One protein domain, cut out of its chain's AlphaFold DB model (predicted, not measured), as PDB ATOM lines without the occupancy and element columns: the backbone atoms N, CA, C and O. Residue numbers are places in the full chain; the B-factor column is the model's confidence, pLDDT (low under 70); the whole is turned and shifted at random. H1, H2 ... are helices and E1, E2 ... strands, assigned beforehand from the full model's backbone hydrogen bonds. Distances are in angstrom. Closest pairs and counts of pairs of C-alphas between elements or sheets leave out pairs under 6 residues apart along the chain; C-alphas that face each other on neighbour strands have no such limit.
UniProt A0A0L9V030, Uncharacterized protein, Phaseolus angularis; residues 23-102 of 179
ATOM      1  N   ASN A  23     139.398 186.669 142.135       68.81
ATOM      2  CA  ASN A  23     138.452 186.143 141.148       68.81
ATOM      3  C   ASN A  23     139.061 185.150 140.147       68.81
ATOM      4  O   ASN A  23     138.316 184.432 139.494       68.81
ATOM      5  N   GLY A  24     140.386 185.106 139.977       69.00
ATOM      6  CA  GLY A  24     141.015 184.058 139.166       69.00
ATOM      7  C   GLY A  24     141.821 183.045 139.961       69.00
ATOM      8  O   GLY A  24     142.519 182.230 139.358       69.00
ATOM      9  N   TRP A  25     141.761 183.101 141.291       78.31
ATOM     10  CA  TRP A  25     142.338 182.083 142.168       78.31
ATOM     11  C   TRP A  25     141.284 181.056 142.565       78.31
ATOM     12  O   TRP A  25     141.593 179.870 142.656       78.31
ATOM     13  N   ILE A  26     140.044 181.512 142.749       79.81
ATOM     14  CA  ILE A  26     138.898 180.688 143.117       79.81
ATOM     15  C   ILE A  26     137.848 180.853 142.017       79.81
ATOM     16  O   ILE A  26     137.317 181.942 141.832       79.81
ATOM     17  N   SER A  27     137.599 179.788 141.249       83.50
ATOM     18  CA  SER A  27     136.596 179.796 140.170       83.50
ATOM     19  C   SER A  27     135.164 179.610 140.673       83.50
ATOM     20  O   SER A  27     134.228 179.876 139.929       83.50
ATOM     21  N   ASP A  28     135.010 179.129 141.904       89.00
ATOM     22  CA  ASP A  28     133.724 178.910 142.552       89.00
ATOM     23  C   ASP A  28     133.276 180.176 143.299       89.00
ATOM     24  O   ASP A  28     133.972 180.673 144.189       89.00
ATOM     25  N   GLU A  29     132.110 180.692 142.916       89.81
ATOM     26  CA  GLU A  29     131.508 181.905 143.467       89.81
ATOM     27  C   GLU A  29     131.147 181.742 144.953       89.81
ATOM     28  O   GLU A  29     131.338 182.667 145.751       89.81
ATOM     29  N   GLU A  30     130.716 180.551 145.378       89.94
ATOM     30  CA  GLU A  30     130.392 180.280 146.781       89.94
ATOM     31  C   GLU A  30     131.668 180.217 147.633       89.94
ATOM     32  O   GLU A  30     131.777 180.857 148.682       89.94
ATOM     33  N   ALA A  31     132.702 179.520 147.161       83.50
ATOM     34  CA  ALA A  31     134.001 179.504 147.829       83.50
ATOM     35  C   ALA A  31     134.646 180.900 147.883       83.50
ATOM     36  O   ALA A  31     135.270 181.262 148.884       83.50
ATOM     37  N   GLN A  32     134.476 181.711 146.837       84.38
ATOM     38  CA  GLN A  32     134.987 183.076 146.792       84.38
ATOM     39  C   GLN A  32     134.277 183.979 147.804       84.38
ATOM     40  O   GLN A  32     134.934 184.716 148.544       84.38
ATOM     41  N   THR A  33     132.946 183.925 147.857       86.50
ATOM     42  CA  THR A  33     132.159 184.703 148.820       86.50
ATOM     43  C   THR A  33     132.479 184.282 150.248       86.50
ATOM     44  O   THR A  33     132.744 185.149 151.079       86.50
ATOM     45  N   ASN A  34     132.593 182.982 150.521       85.81
ATOM     46  CA  ASN A  34     133.032 182.467 151.816       85.81
ATOM     47  C   ASN A  34     134.442 182.938 152.185       85.81
ATOM     48  O   ASN A  34     134.656 183.388 153.308       85.81
ATOM     49  N   PHE A  35     135.392 182.918 151.246       80.69
ATOM     50  CA  PHE A  35     136.745 183.430 151.465       80.69
ATOM     51  C   PHE A  35     136.737 184.925 151.808       80.69
ATOM     52  O   PHE A  35     137.306 185.339 152.817       80.69
ATOM     53  N   ILE A  36     136.056 185.751 151.013       82.62
ATOM     54  CA  ILE A  36     135.976 187.197 151.251       82.62
ATOM     55  C   ILE A  36     135.265 187.486 152.579       82.62
ATOM     56  O   ILE A  36     135.741 188.305 153.364       82.62
ATOM     57  N   ASN A  37     134.155 186.801 152.863       81.62
ATOM     58  CA  ASN A  37     133.403 186.950 154.109       81.62
ATOM     59  C   ASN A  37     134.230 186.519 155.319       81.62
ATOM     60  O   ASN A  37     134.197 187.184 156.353       81.62
ATOM     61  N   PHE A  38     135.024 185.462 155.193       76.81
ATOM     62  CA  PHE A  38     135.954 185.021 156.223       76.81
ATOM     63  C   PHE A  38     137.010 186.086 156.541       76.81
ATOM     64  O   PHE A  38     137.255 186.381 157.708       76.81
ATOM     65  N   TRP A  39     137.593 186.729 155.528       76.44
ATOM     66  CA  TRP A  39     138.560 187.809 155.748       76.44
ATOM     67  C   TRP A  39     137.921 189.107 156.244       76.44
ATOM     68  O   TRP A  39     138.529 189.799 157.054       76.44
ATOM     69  N   ARG A  40     136.688 189.414 155.826       78.69
ATOM     70  CA  ARG A  40     135.916 190.568 156.323       78.69
ATOM     71  C   ARG A  40     135.460 190.403 157.771       78.69
ATOM     72  O   ARG A  40     135.436 191.377 158.515       78.69
ATOM     73  N   SER A  41     135.073 189.190 158.160       73.12
ATOM     74  CA  SER A  41     134.590 188.871 159.512       73.12
ATOM     75  C   SER A  41     135.718 188.662 160.515       73.12
ATOM     76  O   SER A  41     135.514 188.800 161.724       73.12
ATOM     77  N   ARG A  42     136.938 188.388 160.041       71.00
ATOM     78  CA  ARG A  42     138.121 188.486 160.884       71.00
ATOM     79  C   ARG A  42     138.298 189.941 161.291       71.00
ATOM     80  O   ARG A  42     138.772 190.771 160.521       71.00
ATOM     81  N   LYS A  43     138.011 190.224 162.561       57.88
ATOM     82  CA  LYS A  43     138.620 191.348 163.266       57.88
ATOM     83  C   LYS A  43     140.113 191.046 163.333       57.88
ATOM     84  O   LYS A  43     140.593 190.466 164.304       57.88
ATOM     85  N   ILE A  44     140.829 191.367 162.255       62.75
ATOM     86  CA  ILE A  44     142.278 191.485 162.281       62.75
ATOM     87  C   ILE A  44     142.496 192.621 163.260       62.75
ATOM     88  O   ILE A  44     142.372 193.788 162.903       62.75
ATOM     89  N   ILE A  45     142.695 192.277 164.530       53.06
ATOM     90  CA  ILE A  45     143.281 193.212 165.470       53.06
ATOM     91  C   ILE A  45     144.601 193.549 164.789       53.06
ATOM     92  O   ILE A  45     145.394 192.624 164.590       53.06
ATOM     93  N   PRO A  46     144.812 194.795 164.328       51.28
ATOM     94  CA  PRO A  46     146.124 195.179 163.866       51.28
ATOM     95  C   PRO A  46     146.992 195.015 165.101       51.28
ATOM     96  O   PRO A  46     146.931 195.816 166.038       51.28
ATOM     97  N   HIS A  47     147.698 193.888 165.181       52.22
ATOM     98  CA  HIS A  47     148.719 193.719 166.182       52.22
ATOM     99  C   HIS A  47     149.658 194.865 165.879       52.22
ATOM    100  O   HIS A  47     150.256 194.901 164.806       52.22
ATOM    101  N   LYS A  48     149.690 195.852 166.782       54.66
ATOM    102  CA  LYS A  48     150.485 197.064 166.577       54.66
ATOM    103  C   LYS A  48     151.943 196.699 166.272       54.66
ATOM    104  O   LYS A  48     152.636 197.499 165.665       54.66
ATOM    105  N   TYR A  49     152.360 195.483 166.652       54.03
ATOM    106  CA  TYR A  49     153.697 194.958 166.463       54.03
ATOM    107  C   TYR A  49     153.684 193.429 166.301       54.03
ATOM    108  O   TYR A  49     153.019 192.722 167.064       54.03
ATOM    109  N   LEU A  50     154.456 192.924 165.340       67.31
ATOM    110  CA  LEU A  50     154.825 191.514 165.208       67.31
ATOM    111  C   LEU A  50     156.176 191.305 165.900       67.31
ATOM    112  O   LEU A  50     157.120 192.043 165.639       67.31
ATOM    113  N   ASN A  51     156.292 190.308 166.780       66.88
ATOM    114  CA  ASN A  51     157.583 189.970 167.382       66.88
ATOM    115  C   ASN A  51     158.394 189.119 166.397       66.88
ATOM    116  O   ASN A  51     158.293 187.895 166.393       66.88
ATOM    117  N   LEU A  52     159.187 189.768 165.551       72.19
ATOM    118  CA  LEU A  52     159.980 189.100 164.514       72.19
ATOM    119  C   LEU A  52     161.077 188.207 165.103       72.19
ATOM    120  O   LEU A  52     161.426 187.186 164.516       72.19
ATOM    121  N   ASN A  53     161.524 188.500 166.324       66.81
ATOM    122  CA  ASN A  53     162.500 187.686 167.037       66.81
ATOM    123  C   ASN A  53     161.938 186.304 167.433       66.81
ATOM    124  O   ASN A  53     162.663 185.311 167.420       66.81
ATOM    125  N   PHE A  54     160.635 186.204 167.725       68.94
ATOM    126  CA  PHE A  54     159.959 184.912 167.890       68.94
ATOM    127  C   PHE A  54     160.067 184.072 166.613       68.94
ATOM    128  O   PHE A  54     160.506 182.931 166.677       68.94
ATOM    129  N   PHE A  55     159.752 184.658 165.459       73.25
ATOM    130  CA  PHE A  55     159.799 183.956 164.176       73.25
ATOM    131  C   PHE A  55     161.225 183.570 163.770       73.25
ATOM    132  O   PHE A  55     161.435 182.459 163.298       73.25
ATOM    133  N   ARG A  56     162.224 184.426 164.026       72.69
ATOM    134  CA  ARG A  56     163.638 184.093 163.783       72.69
ATOM    135  C   ARG A  56     164.115 182.922 164.650       72.69
ATOM    136  O   ARG A  56     164.765 182.019 164.134       72.69
ATOM    137  N   ARG A  57     163.763 182.893 165.945       73.62
ATOM    138  CA  ARG A  57     164.088 181.759 166.841       73.62
ATOM    139  C   ARG A  57     163.380 180.471 166.443       73.62
ATOM    140  O   ARG A  57     163.944 179.396 166.576       73.62
ATOM    141  N   GLU A  58     162.164 180.597 165.931       74.88
ATOM    142  CA  GLU A  58     161.374 179.492 165.393       74.88
ATOM    143  C   GLU A  58     161.707 179.193 163.918       74.88
ATOM    144  O   GLU A  58     160.913 178.552 163.236       74.88
ATOM    145  N   ALA A  59     162.863 179.663 163.422       75.19
ATOM    146  CA  ALA A  59     163.414 179.380 162.092       75.19
ATOM    147  C   ALA A  59     162.441 179.636 160.922       75.19
ATOM    148  O   ALA A  59     162.453 178.955 159.897       75.19
ATOM    149  N   PHE A  60     161.604 180.662 161.064       75.25
ATOM    150  CA  PHE A  60     160.736 181.135 160.000       75.25
ATOM    151  C   PHE A  60     161.565 181.833 158.916       75.25
ATOM    152  O   PHE A  60     162.338 182.749 159.209       75.25
ATOM    153  N   ILE A  61     161.381 181.425 157.660       70.31
ATOM    154  CA  ILE A  61     162.050 182.035 156.509       70.31
ATOM    155  C   ILE A  61     161.129 183.114 155.943       70.31
ATOM    156  O   ILE A  61     160.014 182.830 155.502       70.31
ATOM    157  N   PHE A  62     161.587 184.361 155.970       71.38
ATOM    158  CA  PHE A  62     160.892 185.472 155.329       71.38
ATOM    159  C   PHE A  62     161.351 185.618 153.877       71.38
ATOM    160  O   PHE A  62     162.479 185.275 153.539       71.38
ATOM    161  N   HIS A  63     160.466 186.119 153.020       69.69
ATOM    162  CA  HIS A  63     160.789 186.391 151.621       69.69
ATOM    163  C   HIS A  63     161.603 187.690 151.497       69.69
ATOM    164  O   HIS A  63     161.424 188.611 152.294       69.69
ATOM    165  N   ASP A  64     162.446 187.793 150.468       67.38
ATOM    166  CA  ASP A  64     163.415 188.894 150.288       67.38
ATOM    167  C   ASP A  64     162.775 190.286 150.116       67.38
ATOM    168  O   ASP A  64     163.452 191.310 150.156       67.38
ATOM    169  N   ASN A  65     161.458 190.345 149.915       65.25
ATOM    170  CA  ASN A  65     160.692 191.583 149.779       65.25
ATOM    171  C   ASN A  65     160.156 192.131 151.113       65.25
ATOM    172  O   ASN A  65     159.418 193.119 151.110       65.25
ATOM    173  N   VAL A  66     160.491 191.505 152.243       63.81
ATOM    174  CA  VAL A  66     160.113 191.990 153.572       63.81
ATOM    175  C   VAL A  66     161.232 192.885 154.108       63.81
ATOM    176  O   VAL A  66     162.323 192.414 154.417       63.81
ATOM    177  N   ASN A  67     160.970 194.192 154.200       63.53
ATOM    178  CA  ASN A  67     161.908 195.157 154.775       63.53
ATOM    179  C   ASN A  67     161.803 195.168 156.309       63.53
ATOM    180  O   ASN A  67     160.718 195.342 156.862       63.53
ATOM    181  N   PHE A  68     162.950 195.032 156.970       66.75
ATOM    182  CA  PHE A  68     163.110 194.949 158.422       66.75
ATOM    183  C   PHE A  68     163.730 196.211 159.047       66.75
ATOM    184  O   PHE A  68     164.038 196.239 160.235       66.75
ATOM    185  N   SER A  69     163.955 197.255 158.248       59.25
ATOM    186  CA  SER A  69     164.730 198.430 158.672       59.25
ATOM    187  C   SER A  69     164.028 199.278 159.743       59.25
ATOM    188  O   SER A  69     164.709 199.934 160.523       59.25
ATOM    189  N   ASP A  70     162.695 199.204 159.834       58.72
ATOM    190  CA  ASP A  70     161.884 199.958 160.806       58.72
ATOM    191  C   ASP A  70     161.394 199.080 161.978       58.72
ATOM    192  O   ASP A  70     160.367 199.352 162.610       58.72
ATOM    193  N   GLU A  71     162.084 197.972 162.261       58.47
ATOM    194  CA  GLU A  71     161.693 197.061 163.335       58.47
ATOM    195  C   GLU A  71     161.920 197.667 164.731       58.47
ATOM    196  O   GLU A  71     163.046 197.895 165.169       58.47
ATOM    197  N   ALA A  72     160.834 197.834 165.492       53.66
ATOM    198  CA  ALA A  72     160.909 198.079 166.928       53.66
ATOM    199  C   ALA A  72     161.062 196.749 167.688       53.66
ATOM    200  O   ALA A  72     160.160 195.903 167.679       53.66
ATOM    201  N   PHE A  73     162.179 196.570 168.397       48.16
ATOM    202  CA  PHE A  73     162.362 195.453 169.325       48.16
ATOM    203  C   PHE A  73     161.422 195.617 170.519       48.16
ATOM    204  O   PHE A  73     161.634 196.458 171.390       48.16
ATOM    205  N   LEU A  74     160.378 194.794 170.582       50.06
ATOM    206  CA  LEU A  74     159.524 194.722 171.761       50.06
ATOM    207  C   LEU A  74     159.888 193.535 172.632       50.06
ATOM    208  O   LEU A  74     159.974 192.390 172.180       50.06
ATOM    209  N   TYR A  75     160.031 193.825 173.917       42.94
ATOM    210  CA  TYR A  75     160.220 192.820 174.944       42.94
ATOM    211  C   TYR A  75     158.986 191.925 175.080       42.94
ATOM    212  O   TYR A  75     157.835 192.345 174.927       42.94
ATOM    213  N   TYR A  76     159.253 190.656 175.372       43.62
ATOM    214  CA  TYR A  76     158.246 189.625 175.575       43.62
ATOM    215  C   TYR A  76     157.263 190.026 176.684       43.62
ATOM    216  O   TYR A  76     157.644 190.164 177.841       43.62
ATOM    217  N   ASN A  77     155.975 190.147 176.351       49.44
ATOM    218  CA  ASN A  77     154.896 190.214 177.334       49.44
ATOM    219  C   ASN A  77     153.960 189.020 177.113       49.44
ATOM    220  O   ASN A  77     153.554 188.755 175.982       49.44
ATOM    221  N   LYS A  78     153.588 188.322 178.195       58.78
ATOM    222  CA  LYS A  78     152.669 187.166 178.199       58.78
ATOM    223  C   LYS A  78     151.338 187.439 177.480       58.78
ATOM    224  O   LYS A  78     150.718 186.512 176.978       58.78
ATOM    225  N   LYS A  79     150.915 188.705 177.388       56.59
ATOM    226  CA  LYS A  79     149.705 189.134 176.663       56.59
ATOM    227  C   LYS A  79     149.863 189.198 175.136       56.59
ATOM    228  O   LYS A  79     148.861 189.328 174.446       56.59
ATOM    229  N   ASN A  80     151.089 189.131 174.612       55.00
ATOM    230  CA  ASN A  80     151.398 189.260 173.181       55.00
ATOM    231  C   ASN A  80     151.949 187.951 172.580       55.00
ATOM    232  O   ASN A  80     152.717 187.971 171.621       55.00
ATOM    233  N   MET A  81     151.598 186.805 173.177       60.72
ATOM    234  CA  MET A  81     151.936 185.487 172.642       60.72
ATOM    235  C   MET A  81     150.926 185.086 171.569       60.72
ATOM    236  O   MET A  81     149.729 184.996 171.837       60.72
ATOM    237  N   VAL A  82     151.415 184.789 170.367       66.75
ATOM    238  CA  VAL A  82     150.650 183.986 169.412       66.75
ATOM    239  C   VAL A  82     150.671 182.561 169.952       66.75
ATOM    240  O   VAL A  82     151.722 181.926 170.003       66.75
ATOM    241  N   ASP A  83     149.529 182.082 170.436       72.62
ATOM    242  CA  ASP A  83     149.453 180.728 170.966       72.62
ATOM    243  C   ASP A  83     149.575 179.675 169.846       72.62
ATOM    244  O   ASP A  83     149.373 179.927 168.652       72.62
ATOM    245  N   LYS A  84     149.900 178.443 170.246       70.62
ATOM    246  CA  LYS A  84     150.016 177.303 169.328       70.62
ATOM    247  C   LYS A  84     148.733 177.085 168.514       70.62
ATOM    248  O   LYS A  84     148.790 176.659 167.361       70.62
ATOM    249  N   THR A  85     147.572 177.381 169.101       68.00
ATOM    250  CA  THR A  85     146.280 177.222 168.426       68.00
ATOM    251  C   THR A  85     146.068 178.244 167.314       68.00
ATOM    252  O   THR A  85     145.496 177.904 166.279       68.00
ATOM    253  N   ALA A  86     146.574 179.462 167.466       74.69
ATOM    254  CA  ALA A  86     146.544 180.509 166.466       74.69
ATOM    255  C   ALA A  86     147.440 180.142 165.280       74.69
ATOM    256  O   ALA A  86     146.982 180.232 164.143       74.69
ATOM    257  N   LEU A  87     148.644 179.612 165.528       81.38
ATOM    258  CA  LEU A  87     149.519 179.097 164.463       81.38
ATOM    259  C   LEU A  87     148.847 177.960 163.678       81.38
ATOM    260  O   LEU A  87     148.822 177.979 162.448       81.38
ATOM    261  N   HIS A  88     148.193 177.024 164.373       75.31
ATOM    262  CA  HIS A  88     147.411 175.966 163.723       75.31
ATOM    263  C   HIS A  88     146.260 176.528 162.869       75.31
ATOM    264  O   HIS A  88     146.036 176.066 161.749       75.31
ATOM    265  N   ARG A  89     145.541 177.549 163.358       77.19
ATOM    266  CA  ARG A  89     144.470 178.236 162.606       77.19
ATOM    267  C   ARG A  89     144.990 179.009 161.388       77.19
ATOM    268  O   ARG A  89     144.213 179.284 160.477       77.19
ATOM    269  N   MET A  90     146.279 179.342 161.360       79.00
ATOM    270  CA  MET A  90     146.977 179.938 160.213       79.00
ATOM    271  C   MET A  90     147.547 178.890 159.244       79.00
ATOM    272  O   MET A  90     148.287 179.247 158.335       79.00
ATOM    273  N   ALA A  91     147.198 177.610 159.415       80.75
ATOM    274  CA  ALA A  91     147.696 176.494 158.609       80.75
ATOM    275  C   ALA A  91     149.222 176.286 158.687       80.75
ATOM    276  O   ALA A  91     149.811 175.688 157.784       80.75
ATOM    277  N   LEU A  92     149.851 176.718 159.783       80.25
ATOM    278  CA  LEU A  92     151.247 176.423 160.091       80.25
ATOM    279  C   LEU A  92     151.343 175.116 160.886       80.25
ATOM    280  O   LEU A  92     150.564 174.861 161.808       80.25
ATOM    281  N   ARG A  93     152.311 174.277 160.525       81.69
ATOM    282  CA  ARG A  93     152.634 173.011 161.186       81.69
ATOM    283  C   ARG A  93     154.032 173.088 161.775       81.69
ATOM    284  O   ARG A  93     154.950 173.562 161.114       81.69
ATOM    285  N   SER A  94     154.183 172.576 162.991       77.19
ATOM    286  CA  SER A  94     155.491 172.400 163.617       77.19
ATOM    287  C   SER A  94     156.294 171.341 162.848       77.19
ATOM    288  O   SER A  94     155.789 170.256 162.556       77.19
ATOM    289  N   ILE A  95     157.536 171.678 162.523       84.00
ATOM    290  CA  ILE A  95     158.560 170.816 161.927       84.00
ATOM    291  C   ILE A  95     159.790 170.795 162.846       84.00
ATOM    292  O   ILE A  95     159.880 171.574 163.792       84.00
ATOM    293  N   LYS A  96     160.754 169.902 162.578       77.38
ATOM    294  CA  LYS A  96     161.978 169.786 163.399       77.38
ATOM    295  C   LYS A  96     162.771 171.097 163.493       77.38
ATOM    296  O   LYS A  96     163.420 171.322 164.505       77.38
ATOM    297  N   ASN A  97     162.655 171.954 162.477       72.62
ATOM    298  CA  ASN A  97     163.374 173.220 162.368       72.62
ATOM    299  C   ASN A  97     162.406 174.415 162.307       72.62
ATOM    300  O   ASN A  97     162.620 175.299 161.491       72.62
ATOM    301  N   GLY A  98     161.310 174.419 163.079       78.50
ATOM    302  CA  GLY A  98     160.407 175.577 163.144       78.50
ATOM    303  C   GLY A  98     158.963 175.317 162.718       78.50
ATOM    304  O   GLY A  98     158.369 174.297 163.076       78.50
ATOM    305  N   TRP A  99     158.380 176.247 161.956       80.75
ATOM    306  CA  TRP A  99     156.991 176.190 161.483       80.75
ATOM    307  C   TRP A  99     156.907 176.355 159.965       80.75
ATOM    308  O   TRP A  99     157.485 177.284 159.416       80.75
ATOM    309  N   ALA A 100     156.146 175.488 159.293       76.31
ATOM    310  CA  ALA A 100     155.964 175.514 157.838       76.31
ATOM    311  C   ALA A 100     154.488 175.402 157.439       76.31
ATOM    312  O   ALA A 100     153.678 174.817 158.168       76.31
ATOM    313  N   PHE A 101     154.121 175.933 156.271       81.38
ATOM    314  CA  PHE A 101     152.740 175.880 155.796       81.38
ATOM    315  C   PHE A 101     152.295 174.456 155.448       81.38
ATOM    316  O   PHE A 101     153.069 173.582 155.042       81.38
ATOM    317  N   LYS A 102     150.990 174.206 155.603       75.06
ATOM    318  CA  LYS A 102     150.386 172.892 155.359       75.06
ATOM    319  C   LYS A 102     150.560 172.389 153.914       75.06
ATOM    320  O   LYS A 102     150.578 171.178 153.679       75.06
TER     321      LYS A 102
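What this domain is: This is residues 23 to 102 of the 179 residues of an uncharacterized protein of Phaseolus angularis (UniProt A0A0L9V030). Helix H1 lies at one end of a loose model, away from a group holding short helices H2 and H3, the hairpin E1 E2 and a wide loop, residues 58 to 83. Residues 36 to 46, of which 36 to 41 belong to H1, stand free. The 80 printed residues run H1, H2, H3, E1, E2; the class is mixed, helices and strands, with 33 residues, under half, in named elements. The radius of gyration of the C-alphas is 15.7 A and the spans 43 by 29 by 27 A.

Where its parts are: Find C-alpha 29 at (131.508, 181.905, 143.467); from there H1, residues 29 to 41, runs 17.8 A. Then come H2, residues 52 to 57, H3, 84 to 89, E1, 92 to 95, and E2, 98 to 101, ending at (152.740, 175.880, 155.796).

How they stand to each other: In the antiparallel hairpin E1 and E2, find N 93 and O 100 within hydrogen-bond range, 2.8 A. H3 and E1 come closest at the C-alphas of Leu 87 and Arg 93, 7.6 A. H1 and H2 are apart. Every O i to N i+4 pair in H1, H2 and H3 is within hydrogen-bond range.

The domain as a whole: The printed part has no cut. The H2 to H3 link is long, 26 residues. Residues 63 to 82 are among those under pLDDT 70.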